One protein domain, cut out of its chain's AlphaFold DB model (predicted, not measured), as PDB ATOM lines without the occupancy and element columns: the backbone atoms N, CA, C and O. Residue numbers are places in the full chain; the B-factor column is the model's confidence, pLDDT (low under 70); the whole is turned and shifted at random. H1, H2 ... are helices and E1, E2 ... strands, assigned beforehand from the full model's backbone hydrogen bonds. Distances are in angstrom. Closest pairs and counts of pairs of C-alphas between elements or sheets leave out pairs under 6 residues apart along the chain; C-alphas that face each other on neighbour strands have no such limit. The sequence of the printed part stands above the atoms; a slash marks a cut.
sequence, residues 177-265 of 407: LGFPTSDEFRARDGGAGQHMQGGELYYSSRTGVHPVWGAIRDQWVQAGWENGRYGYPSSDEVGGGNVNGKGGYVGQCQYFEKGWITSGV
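What this domain is: This is residues 177 to 265 of the 407 residues of the protein "Matrixin" of Nocardia pseudobrasiliensis (UniProt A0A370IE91). A three-stranded sheet, E1 E2 E3, and a separate hairpin, E4 and E5, are joined by a short helix, H1, packed on the hairpin, and a long loop reaching out to Gly 245. The 89 printed residues, 36 in named elements, are mixed in class, ordered E1 E2 E3 H1 E4 E5, both sheets antiparallel. The whole is compact, radius of gyration of the C-alphas 13.4 A, spans 41 by 29 by 22 A.

How they stand to each other: Start at E1, 192 to 196, E2, 199 to 204, and E3, 208 to 213, a meander, each strand the antiparallel neighbour of the one before: N 194 and O 201 are 2.9 A apart, N 202 and O 210 3.0 A. H1, 214 to 222, with every O i to N i+4 pair within hydrogen-bond range, only grazes this sheet. In the hairpin of E4, 252 to 256, and E5, 259 to 263, N 254 and O 261 are 2.9 A apart. The closest C-alphas of H1 and E5, Ile 216 and Ile 261, are 6.0 A apart.

Where its parts are: Find E1 beginning at C-alpha 192 (107.416, 63.857, 106.000); E2 runs 16.9 A, E3 16.7 A, and E5 ends at C-alpha 263 (90.366, 72.216, 122.302).

The domain as a whole: The farthest C-alphas, Asp 189 and Gly 245, are 41.5 A apart. The printed part has no cut; H1 to E4 is a long link, and pLDDT is under 70 at 239 to 251 and 265.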
ATOM      1  N   LEU A 177     105.667  78.214 116.140       97.56
ATOM      2  CA  LEU A 177     106.454  76.979 116.107       97.56
ATOM      3  C   LEU A 177     107.864  77.128 116.705       97.56
ATOM      4  O   LEU A 177     108.423  76.134 117.163       97.56
ATOM      5  N   GLY A 178     108.439  78.335 116.736       98.06
ATOM      6  CA  GLY A 178     109.821  78.538 117.182       98.06
ATOM      7  C   GLY A 178     110.863  77.906 116.249       98.06
ATOM      8  O   GLY A 178     110.611  77.718 115.058       98.06
ATOM      9  N   PHE A 179     112.045  77.606 116.792       98.69
ATOM     10  CA  PHE A 179     113.117  76.904 116.074       98.69
ATOM     11  C   PHE A 179     112.770  75.419 115.835       98.69
ATOM     12  O   PHE A 179     112.009  74.844 116.622       98.69
ATOM     13  N   PRO A 180     113.350  74.763 114.811       98.69
ATOM     14  CA  PRO A 180     113.291  73.309 114.685       98.69
ATOM     15  C   PRO A 180     114.001  72.604 115.852       98.69
ATOM     16  O   PRO A 180     114.995  73.106 116.372       98.69
ATOM     17  N   THR A 181     113.497  71.436 116.249       98.69
ATOM     18  CA  THR A 181     114.055  70.548 117.295       98.69
ATOM     19  C   THR A 181     114.401  69.152 116.768       98.69
ATOM     20  O   THR A 181     114.858  68.291 117.520       98.69
ATOM     21  N   SER A 182     114.176  68.917 115.476       98.62
ATOM     22  CA  SER A 182     114.684  67.774 114.728       98.62
ATOM     23  C   SER A 182     115.062  68.209 113.316       98.62
ATOM     24  O   SER A 182     114.595  69.238 112.828       98.62
ATOM     25  N   ASP A 183     115.841  67.379 112.628       98.38
ATOM     26  CA  ASP A 183     115.902  67.404 111.165       98.38
ATOM     27  C   ASP A 183     114.574  66.841 110.591       98.38
ATOM     28  O   ASP A 183     113.766  66.261 111.332       98.38
ATOM     29  N   GLU A 184     114.312  67.012 109.292       97.25
ATOM     30  CA  GLU A 184     113.127  66.421 108.640       97.25
ATOM     31  C   GLU A 184     113.204  64.881 108.641       97.25
ATOM     32  O   GLU A 184     114.191  64.288 108.196       97.25
ATOM     33  N   PHE A 185     112.140  64.221 109.104       97.62
ATOM     34  CA  PHE A 185     112.007  62.766 109.130       97.62
ATOM     35  C   PHE A 185     110.934  62.269 108.156       97.62
ATOM     36  O   PHE A 185     109.987  62.972 107.807       97.62
ATOM     37  N   ARG A 186     111.057  61.007 107.726       97.38
ATOM     38  CA  ARG A 186     110.038  60.343 106.897       97.38
ATOM     39  C   ARG A 186     108.875  59.869 107.763       97.38
ATOM     40  O   ARG A 186     109.097  59.157 108.738       97.38
ATOM     41  N   ALA A 187     107.660  60.205 107.351       96.56
ATOM     42  CA  ALA A 187     106.414  59.704 107.924       96.56
ATOM     43  C   ALA A 187     105.779  58.651 106.984       96.56
ATOM     44  O   ALA A 187     106.341  58.324 105.930       96.56
ATOM     45  N   ARG A 188     104.633  58.059 107.358       95.00
ATOM     46  CA  ARG A 188     104.005  56.986 106.550       95.00
ATOM     47  C   ARG A 188     103.624  57.428 105.132       95.00
ATOM     48  O   ARG A 188     103.412  58.608 104.869       95.00
ATOM     49  N   ASP A 189     103.449  56.464 104.232       94.75
ATOM     50  CA  ASP A 189     102.881  56.667 102.885       94.75
ATOM     51  C   ASP A 189     103.600  57.733 102.026       94.75
ATOM     52  O   ASP A 189     103.012  58.327 101.124       94.75
ATOM     53  N   GLY A 190     104.891  57.972 102.293       94.81
ATOM     54  CA  GLY A 190     105.702  58.971 101.589       94.81
ATOM     55  C   GLY A 190     105.544  60.407 102.100       94.81
ATOM     56  O   GLY A 190     106.031  61.328 101.447       94.81
ATOM     57  N   GLY A 191     104.881  60.607 103.242       97.81
ATOM     58  CA  GLY A 191     104.877  61.888 103.942       97.81
ATOM     59  C   GLY A 191     106.201  62.191 104.650       97.81
ATOM     60  O   GLY A 191     107.116  61.364 104.718       97.81
ATOM     61  N   ALA A 192     106.283  63.391 105.208       98.31
ATOM     62  CA  ALA A 192     107.416  63.857 106.000       98.31
ATOM     63  C   ALA A 192     106.921  64.612 107.235       98.31
ATOM     64  O   ALA A 192     105.772  65.055 107.277       98.31
ATOM     65  N   GLY A 193     107.780  64.766 108.234       98.31
ATOM     66  CA  GLY A 193     107.491  65.558 109.419       98.31
ATOM     67  C   GLY A 193     108.739  66.231 109.971       98.31
ATOM     68  O   GLY A 193     109.864  65.838 109.657       98.31
ATOM     69  N   GLN A 194     108.539  67.254 110.792       98.69
ATOM     70  CA  GLN A 194     109.608  67.925 111.514       98.69
ATOM     71  C   GLN A 194     109.103  68.435 112.865       98.69
ATOM     72  O   GLN A 194     108.044  69.065 112.949       98.69
ATOM     73  N   HIS A 195     109.861  68.163 113.927       98.50
ATOM     74  CA  HIS A 195     109.565  68.685 115.256       98.50
ATOM     75  C   HIS A 195     110.107  70.111 115.399       98.50
ATOM     76  O   HIS A 195     111.192  70.441 114.917       98.50
ATOM     77  N   MET A 196     109.336  70.952 116.084       98.62
ATOM     78  CA  MET A 196     109.628  72.356 116.356       98.62
ATOM     79  C   MET A 196     109.485  72.615 117.864       98.62
ATOM     80  O   MET A 196     108.880  71.825 118.589       98.62
ATOM     81  N   GLN A 197     110.008  73.730 118.375       97.88
ATOM     82  CA  GLN A 197     109.899  74.073 119.803       97.88
ATOM     83  C   GLN A 197     108.448  74.186 120.301       97.88
ATOM     84  O   GLN A 197     108.161  73.824 121.440       97.88
ATOM     85  N   GLY A 198     107.550  74.725 119.472       96.12
ATOM     86  CA  GLY A 198     106.150  74.996 119.812       96.12
ATOM     87  C   GLY A 198     105.134  74.014 119.221       96.12
ATOM     88  O   GLY A 198     103.934  74.218 119.389       96.12
ATOM     89  N   GLY A 199     105.574  72.977 118.504       97.62
ATOM     90  CA  GLY A 199     104.680  72.064 117.790       97.62
ATOM     91  C   GLY A 199     105.410  71.214 116.758       97.62
ATOM     92  O   GLY A 199     106.602  70.957 116.874       97.62
ATOM     93  N   GLU A 200     104.687  70.762 115.743       98.38
ATOM     94  CA  GLU A 200     105.200  69.873 114.697       98.38
ATOM     95  C   GLU A 200     104.656  70.324 113.338       98.38
ATOM     96  O   GLU A 200     103.533  70.819 113.260       98.38
ATOM     97  N   LEU A 201     105.430  70.164 112.265       98.69
ATOM     98  CA  LEU A 201     104.972  70.338 110.883       98.69
ATOM     99  C   LEU A 201     104.928  68.969 110.213       98.69
ATOM    100  O   LEU A 201     105.909  68.235 110.279       98.69
ATOM    101  N   TYR A 202     103.824  68.639 109.546       98.62
ATOM    102  CA  TYR A 202     103.694  67.393 108.789       98.62
ATOM    103  C   TYR A 202     103.254  67.655 107.353       98.62
ATOM    104  O   TYR A 202     102.322  68.420 107.106       98.62
ATOM    105  N   TYR A 203     103.915  66.966 106.425       98.56
ATOM    106  CA  TYR A 203     103.601  66.897 105.006       98.56
ATOM    107  C   TYR A 203     102.937  65.561 104.656       98.56
ATOM    108  O   TYR A 203     103.466  64.496 104.983       98.56
ATOM    109  N   SER A 204     101.861  65.607 103.871       98.25
ATOM    110  CA  SER A 204     101.441  64.475 103.041       98.25
ATOM    111  C   SER A 204     101.143  64.927 101.611       98.25
ATOM    112  O   SER A 204     100.726  66.062 101.376       98.25
ATOM    113  N   SER A 205     101.277  64.023 100.639       96.94
ATOM    114  CA  SER A 205     100.914  64.300  99.240       96.94
ATOM    115  C   SER A 205      99.417  64.564  99.029       96.94
ATOM    116  O   SER A 205      99.039  65.127  98.004       96.94
ATOM    117  N   ARG A 206      98.565  64.173  99.990       96.06
ATOM    118  CA  ARG A 206      97.111  64.375  99.961       96.06
ATOM    119  C   ARG A 206      96.676  65.701 100.585       96.06
ATOM    120  O   ARG A 206      95.714  66.289 100.103       96.06
ATOM    121  N   THR A 207      97.330  66.132 101.661       95.94
ATOM    122  CA  THR A 207      96.904  67.299 102.454       95.94
ATOM    123  C   THR A 207      97.803  68.522 102.288       95.94
ATOM    124  O   THR A 207      97.347  69.633 102.516       95.94
ATOM    125  N   GLY A 208      99.047  68.363 101.830       98.06
ATOM    126  CA  GLY A 208     100.042  69.434 101.866       98.06
ATOM    127  C   GLY A 208     100.738  69.490 103.225       98.06
ATOM    128  O   GLY A 208     100.902  68.451 103.865       98.06
ATOM    129  N   VAL A 209     101.193  70.679 103.637       98.50
ATOM    130  CA  VAL A 209     101.907  70.882 104.911       98.50
ATOM    131  C   VAL A 209     101.048  71.647 105.905       98.50
ATOM    132  O   VAL A 209     100.652  72.783 105.634       98.50
ATOM    133  N   HIS A 210     100.857  71.064 107.088       98.56
ATOM    134  CA  HIS A 210     100.116  71.683 108.182       98.56
ATOM    135  C   HIS A 210     100.883  71.616 109.510       98.56
ATOM    136  O   HIS A 210     101.533  70.604 109.790       98.56
ATOM    137  N   PRO A 211     100.811  72.676 110.336       98.12
ATOM    138  CA  PRO A 211     101.335  72.671 111.689       98.12
ATOM    139  C   PRO A 211     100.335  72.031 112.658       98.12
ATOM    140  O   PRO A 211      99.129  72.183 112.489       98.12
ATOM    141  N   VAL A 212     100.820  71.376 113.709       97.81
ATOM    142  CA  VAL A 212     100.010  70.854 114.820       97.81
ATOM    143  C   VAL A 212     100.681  71.282 116.125       97.81
ATOM    144  O   VAL A 212     101.867  71.011 116.330       97.81
ATOM    145  N   TRP A 213      99.961  71.959 117.023       95.56
ATOM    146  CA  TRP A 213     100.529  72.483 118.276       95.56
ATOM    147  C   TRP A 213      99.581  72.361 119.481       95.56
ATOM    148  O   TRP A 213      98.416  71.981 119.359       95.56
ATOM    149  N   GLY A 214     100.110  72.658 120.672       92.44
ATOM    150  CA  GLY A 214      99.350  72.753 121.922       92.44
ATOM    151  C   GLY A 214      98.471  71.536 122.246       92.44
ATOM    152  O   GLY A 214      98.807  70.390 121.954       92.44
ATOM    153  N   ALA A 215      97.305  71.794 122.842       90.25
ATOM    154  CA  ALA A 215      96.390  70.748 123.306       90.25
ATOM    155  C   ALA A 215      95.767  69.899 122.177       90.25
ATOM    156  O   ALA A 215      95.290  68.794 122.440       90.25
ATOM    157  N   ILE A 216      95.753  70.392 120.931       92.44
ATOM    158  CA  ILE A 216      95.337  69.605 119.762       92.44
ATOM    159  C   ILE A 216      96.439  68.614 119.384       92.44
ATOM    160  O   ILE A 216      96.159  67.421 119.248       92.44
ATOM    161  N   ARG A 217      97.699  69.066 119.324       96.06
ATOM    162  CA  ARG A 217      98.863  68.184 119.147       96.06
ATOM    163  C   ARG A 217      98.925  67.119 120.230       96.06
ATOM    164  O   ARG A 217      99.078  65.952 119.900       96.06
ATOM    165  N   ASP A 218      98.755  67.475 121.498       95.06
ATOM    166  CA  ASP A 218      98.878  66.502 122.590       95.06
ATOM    167  C   ASP A 218      97.791  65.413 122.542       95.06
ATOM    168  O   ASP A 218      98.066  64.255 122.863       95.06
ATOM    169  N   GLN A 219      96.581  65.739 122.074       94.75
ATOM    170  CA  GLN A 219      95.539  64.748 121.776       94.75
ATOM    171  C   GLN A 219      95.874  63.898 120.540       94.75
ATOM    172  O   GLN A 219      95.642  62.689 120.547       94.75
ATOM    173  N   TRP A 220      96.426  64.501 119.484       96.81
ATOM    174  CA  TRP A 220      96.832  63.798 118.262       96.81
ATOM    175  C   TRP A 220      97.973  62.800 118.519       96.81
ATOM    176  O   TRP A 220      97.894  61.642 118.111       96.81
ATOM    177  N   VAL A 221      98.972  63.224 119.295       96.62
ATOM    178  CA  VAL A 221     100.069  62.423 119.859       96.62
ATOM    179  C   VAL A 221      99.517  61.210 120.610       96.62
ATOM    180  O   VAL A 221      99.825  60.071 120.263       96.62
ATOM    181  N   GLN A 222      98.627  61.429 121.587       96.50
ATOM    182  CA  GLN A 222      97.990  60.350 122.360       96.50
ATOM    183  C   GLN A 222      97.155  59.401 121.487       96.50
ATOM    184  O   GLN A 222      97.013  58.221 121.805       96.50
ATOM    185  N   ALA A 223      96.617  59.900 120.373       95.50
ATOM    186  CA  ALA A 223      95.855  59.129 119.401       95.50
ATOM    187  C   ALA A 223      96.718  58.362 118.376       95.50
ATOM    188  O   ALA A 223      96.146  57.651 117.542       95.50
ATOM    189  N   GLY A 224      98.053  58.478 118.440       97.06
ATOM    190  CA  GLY A 224      99.013  57.763 117.591       97.06
ATOM    191  C   GLY A 224      99.571  58.557 116.403       97.06
ATOM    192  O   GLY A 224      99.983  57.934 115.423       97.06
ATOM    193  N   TRP A 225      99.570  59.895 116.465       97.56
ATOM    194  CA  TRP A 225     100.006  60.794 115.383       97.56
ATOM    195  C   TRP A 225      99.337  60.454 114.032       97.56
ATOM    196  O   TRP A 225      98.158  60.084 113.971       97.56
ATOM    197  N   GLU A 226     100.078  60.551 112.927       97.19
ATOM    198  CA  GLU A 226      99.600  60.322 111.573       97.19
ATOM    199  C   GLU A 226      99.238  58.854 111.327       97.19
ATOM    200  O   GLU A 226      98.397  58.562 110.475       97.19
ATOM    201  N   ASN A 227      99.832  57.924 112.080       96.56
ATOM    202  CA  ASN A 227      99.498  56.495 112.066       96.56
ATOM    203  C   ASN A 227      98.194  56.184 112.826       96.56
ATOM    204  O   ASN A 227      97.615  55.109 112.666       96.56
ATOM    205  N   GLY A 228      97.728  57.134 113.637       96.00
ATOM    206  CA  GLY A 228      96.602  57.004 114.544       96.00
ATOM    207  C   GLY A 228      95.215  57.037 113.901       96.00
ATOM    208  O   GLY A 228      95.030  57.054 112.675       96.00
ATOM    209  N   ARG A 229      94.197  57.105 114.773       95.12
ATOM    210  CA  ARG A 229      92.776  57.166 114.371       95.12
ATOM    211  C   ARG A 229      92.435  58.371 113.490       95.12
ATOM    212  O   ARG A 229      91.511  58.261 112.696       95.12
ATOM    213  N   TYR A 230      93.171  59.477 113.608       96.12
ATOM    214  CA  TYR A 230      92.894  60.731 112.896       96.12
ATOM    215  C   TYR A 230      93.615  60.855 111.545       96.12
ATOM    216  O   TYR A 230      93.081  61.480 110.634       96.12
ATOM    217  N   GLY A 231      94.775  60.218 111.367       97.81
ATOM    218  CA  GLY A 231      95.595  60.402 110.166       97.81
ATOM    219  C   GLY A 231      96.417  61.696 110.190       97.81
ATOM    220  O   GLY A 231      96.625  62.277 111.256       97.81
ATOM    221  N   TYR A 232      96.906  62.131 109.025       98.38
ATOM    222  CA  TYR A 232      97.603  63.420 108.893       98.38
ATOM    223  C   TYR A 232      96.670  64.607 109.188       98.38
ATOM    224  O   TYR A 232      95.463  64.494 108.946       98.38
ATOM    225  N   PRO A 233      97.196  65.759 109.644       98.00
ATOM    226  CA  PRO A 233      96.453  67.015 109.590       98.00
ATOM    227  C   PRO A 233      96.080  67.361 108.139       98.00
ATOM    228  O   PRO A 233      96.848  67.114 107.202       98.00
ATOM    229  N   SER A 234      94.884  67.920 107.962       96.06
ATOM    230  CA  SER A 234      94.307  68.353 106.679       96.06
ATOM    231  C   SER A 234      93.826  69.808 106.686       96.06
ATOM    232  O   SER A 234      93.190  70.260 105.736       96.06
ATOM    233  N   SER A 235      94.089  70.525 107.774       94.06
ATOM    234  CA  SER A 235      93.998  71.976 107.884       94.06
ATOM    235  C   SER A 235      95.092  72.456 108.833       94.06
ATOM    236  O   SER A 235      95.631  71.669 109.614       94.06
ATOM    237  N   ASP A 236      95.380  73.754 108.827       94.31
ATOM    238  CA  ASP A 236      96.018  74.392 109.982       94.31
ATOM    239  C   ASP A 236      95.028  74.396 111.168       94.31
ATOM    240  O   ASP A 236      93.835  74.115 110.992       94.31
ATOM    241  N   GLU A 237      95.498  74.715 112.374       88.81
ATOM    242  CA  GLU A 237      94.597  74.981 113.499       88.81
ATOM    243  C   GLU A 237      93.770  76.247 113.214       88.81
ATOM    244  O   GLU A 237      94.315  77.325 112.969       88.81
ATOM    245  N   VAL A 238      92.445  76.108 113.240       76.94
ATOM    246  CA  VAL A 238      91.487  77.207 113.122       76.94
ATOM    247  C   VAL A 238      90.868  77.485 114.486       76.94
ATOM    248  O   VAL A 238      90.211  76.633 115.088       76.94
ATOM    249  N   GLY A 239      91.042  78.707 114.977       68.50
ATOM    250  CA  GLY A 239      90.242  79.207 116.087       68.50
ATOM    251  C   GLY A 239      88.837  79.516 115.594       68.50
ATOM    252  O   GLY A 239      88.687  80.192 114.579       68.50
ATOM    253  N   GLY A 240      87.802  79.090 116.316       55.78
ATOM    254  CA  GLY A 240      86.424  79.392 115.911       55.78
ATOM    255  C   GLY A 240      86.009  80.867 116.075       55.78
ATOM    256  O   GLY A 240      84.833  81.168 115.913       55.78
ATOM    257  N   GLY A 241      86.934  81.786 116.394       49.41
ATOM    258  CA  GLY A 241      86.688  83.218 116.213       49.41
ATOM    259  C   GLY A 241      87.541  84.190 117.030       49.41
ATOM    260  O   GLY A 241      87.540  84.154 118.259       49.41
ATOM    261  N   ASN A 242      88.192  85.123 116.324       38.53
ATOM    262  CA  ASN A 242      88.055  86.563 116.592       38.53
ATOM    263  C   ASN A 242      88.446  87.393 115.346       38.53
ATOM    264  O   ASN A 242      89.395  88.179 115.370       38.53
ATOM    265  N   VAL A 243      87.728  87.215 114.232       42.31
ATOM    266  CA  VAL A 243      87.754  88.205 113.141       42.31
ATOM    267  C   VAL A 243      86.898  89.413 113.532       42.31
ATOM    268  O   VAL A 243      85.759  89.274 113.969       42.31
ATOM    269  N   ASN A 244      87.461  90.614 113.367       41.53
ATOM    270  CA  ASN A 244      86.803  91.914 113.569       41.53
ATOM    271  C   ASN A 244      86.304  92.235 114.998       41.53
ATOM    272  O   ASN A 244      85.444  93.098 115.159       41.53
ATOM    273  N   GLY A 245      86.854  91.609 116.046       41.69
ATOM    274  CA  GLY A 245      86.578  92.005 117.437       41.69
ATOM    275  C   GLY A 245      85.208  91.570 117.972       41.69
ATOM    276  O   GLY A 245      84.718  92.153 118.941       41.69
ATOM    277  N   LYS A 246      84.579  90.569 117.345       39.44
ATOM    278  CA  LYS A 246      83.295  89.989 117.757       39.44
ATOM    279  C   LYS A 246      83.492  88.547 118.256       39.44
ATOM    280  O   LYS A 246      84.165  87.760 117.593       39.44
ATOM    281  N   GLY A 247      82.864  88.212 119.388       40.97
ATOM    282  CA  GLY A 247      82.863  86.867 119.986       40.97
ATOM    283  C   GLY A 247      83.710  86.732 121.262       40.97
ATOM    284  O   GLY A 247      84.747  87.375 121.419       40.97
ATOM    285  N   GLY A 248      83.247  85.895 122.196       47.53
ATOM    286  CA  GLY A 248      83.986  85.482 123.398       47.53
ATOM    287  C   GLY A 248      84.534  84.057 123.264       47.53
ATOM    288  O   GLY A 248      84.002  83.290 122.467       47.53
ATOM    289  N   TYR A 249      85.581  83.732 124.046       51.47
ATOM    290  CA  TYR A 249      86.343  82.462 124.069       51.47
ATOM    291  C   TYR A 249      85.843  81.381 123.110       51.47
ATOM    292  O   TYR A 249      84.955  80.597 123.455       51.47
ATOM    293  N   VAL A 250      86.470  81.298 121.938       58.31
ATOM    294  CA  VAL A 250      86.212  80.197 121.018       58.31
ATOM    295  C   VAL A 250      87.318  79.161 121.115       58.31
ATOM    296  O   VAL A 250      88.504  79.491 121.205       58.31
ATOM    297  N   GLY A 251      86.915  77.893 121.132       67.69
ATOM    298  CA  GLY A 251      87.862  76.799 121.085       67.69
ATOM    299  C   GLY A 251      88.611  76.741 119.753       67.69
ATOM    300  O   GLY A 251      88.202  77.319 118.742       67.69
ATOM    301  N   GLN A 252      89.736  76.044 119.789       79.62
ATOM    302  CA  GLN A 252      90.536  75.727 118.618       79.62
ATOM    303  C   GLN A 252      90.067  74.406 118.023       79.62
ATOM    304  O   GLN A 252      89.626  73.505 118.746       79.62
ATOM    305  N   CYS A 253      90.201  74.281 116.713       84.69
ATOM    306  CA  CYS A 253      89.859  73.089 115.961       84.69
ATOM    307  C   CYS A 253      90.910  72.808 114.902       84.69
ATOM    308  O   CYS A 253      91.456  73.726 114.300       84.69
ATOM    309  N   GLN A 254      91.130  71.537 114.599       90.94
ATOM    310  CA  GLN A 254      91.932  71.145 113.454       90.94
ATOM    311  C   GLN A 254      91.327  69.909 112.802       90.94
ATOM    312  O   GLN A 254      90.913  68.966 113.485       90.94
ATOM    313  N   TYR A 255      91.266  69.932 111.475       91.25
ATOM    314  CA  TYR A 255      90.800  68.813 110.674       91.25
ATOM    315  C   TYR A 255      91.969  67.891 110.321       91.25
ATOM    316  O   TYR A 255      93.104  68.327 110.119       91.25
ATOM    317  N   PHE A 256      91.671  66.598 110.256       95.25
ATOM    318  CA  PHE A 256      92.593  65.520 109.930       95.25
ATOM    319  C   PHE A 256      91.934  64.592 108.903       95.25
ATOM    320  O   PHE A 256      90.710  64.551 108.776       95.25
ATOM    321  N   GLU A 257      92.729  63.777 108.209       95.75
ATOM    322  CA  GLU A 257      92.264  62.869 107.143       95.75
ATOM    323  C   GLU A 257      91.065  61.974 107.517       95.75
ATOM    324  O   GLU A 257      90.351  61.503 106.631       95.75
ATOM    325  N   LYS A 258      90.882  61.679 108.809       93.56
ATOM    326  CA  LYS A 258      89.853  60.779 109.350       93.56
ATOM    327  C   LYS A 258      89.032  61.423 110.481       93.56
ATOM    328  O   LYS A 258      88.498  60.706 111.326       93.56
ATOM    329  N   GLY A 259      88.946  62.754 110.540       89.31
ATOM    330  CA  GLY A 259      88.089  63.455 111.502       89.31
ATOM    331  C   GLY A 259      88.619  64.825 111.915       89.31
ATOM    332  O   GLY A 259      89.171  65.568 111.112       89.31
ATOM    333  N   TRP A 260      88.435  65.164 113.185       89.19
ATOM    334  CA  TRP A 260      88.825  66.442 113.773       89.19
ATOM    335  C   TRP A 260      89.306  66.229 115.207       89.19
ATOM    336  O   TRP A 260      88.910  65.272 115.876       89.19
ATOM    337  N   ILE A 261      90.126  67.157 115.686       87.75
ATOM    338  CA  ILE A 261      90.463  67.310 117.102       87.75
ATOM    339  C   ILE A 261      90.151  68.751 117.477       87.75
ATOM    340  O   ILE A 261      90.297  69.666 116.666       87.75
ATOM    341  N   THR A 262      89.691  68.950 118.704       84.19
ATOM    342  CA  THR A 262      89.293  70.264 119.193       84.19
ATOM    343  C   THR A 262      89.812  70.504 120.607       84.19
ATOM    344  O   THR A 262      90.153  69.574 121.340       84.19
ATOM    345  N   SER A 263      89.913  71.774 120.987       81.31
ATOM    346  CA  SER A 263      90.366  72.216 122.302       81.31
ATOM    347  C   SER A 263      89.529  73.408 122.748       81.31
ATOM    348  O   SER A 263      89.346  74.358 121.996       81.31
ATOM    349  N   GLY A 264      88.983  73.376 123.963       72.56
ATOM    350  CA  GLY A 264      88.159  74.462 124.508       72.56
ATOM    351  C   GLY A 264      86.694  74.501 124.042       72.56
ATOM    352  O   GLY A 264      85.880  75.086 124.759       72.56
ATOM    353  N   VAL A 265      86.338  73.837 122.931       65.38
ATOM    354  CA  VAL A 265      84.939  73.609 122.492       65.38
ATOM    355  C   VAL A 265      84.243  72.530 123.347       65.38
ATOM    356  O   VAL A 265      84.777  72.086 124.369       65.38
TER     357      VAL A 265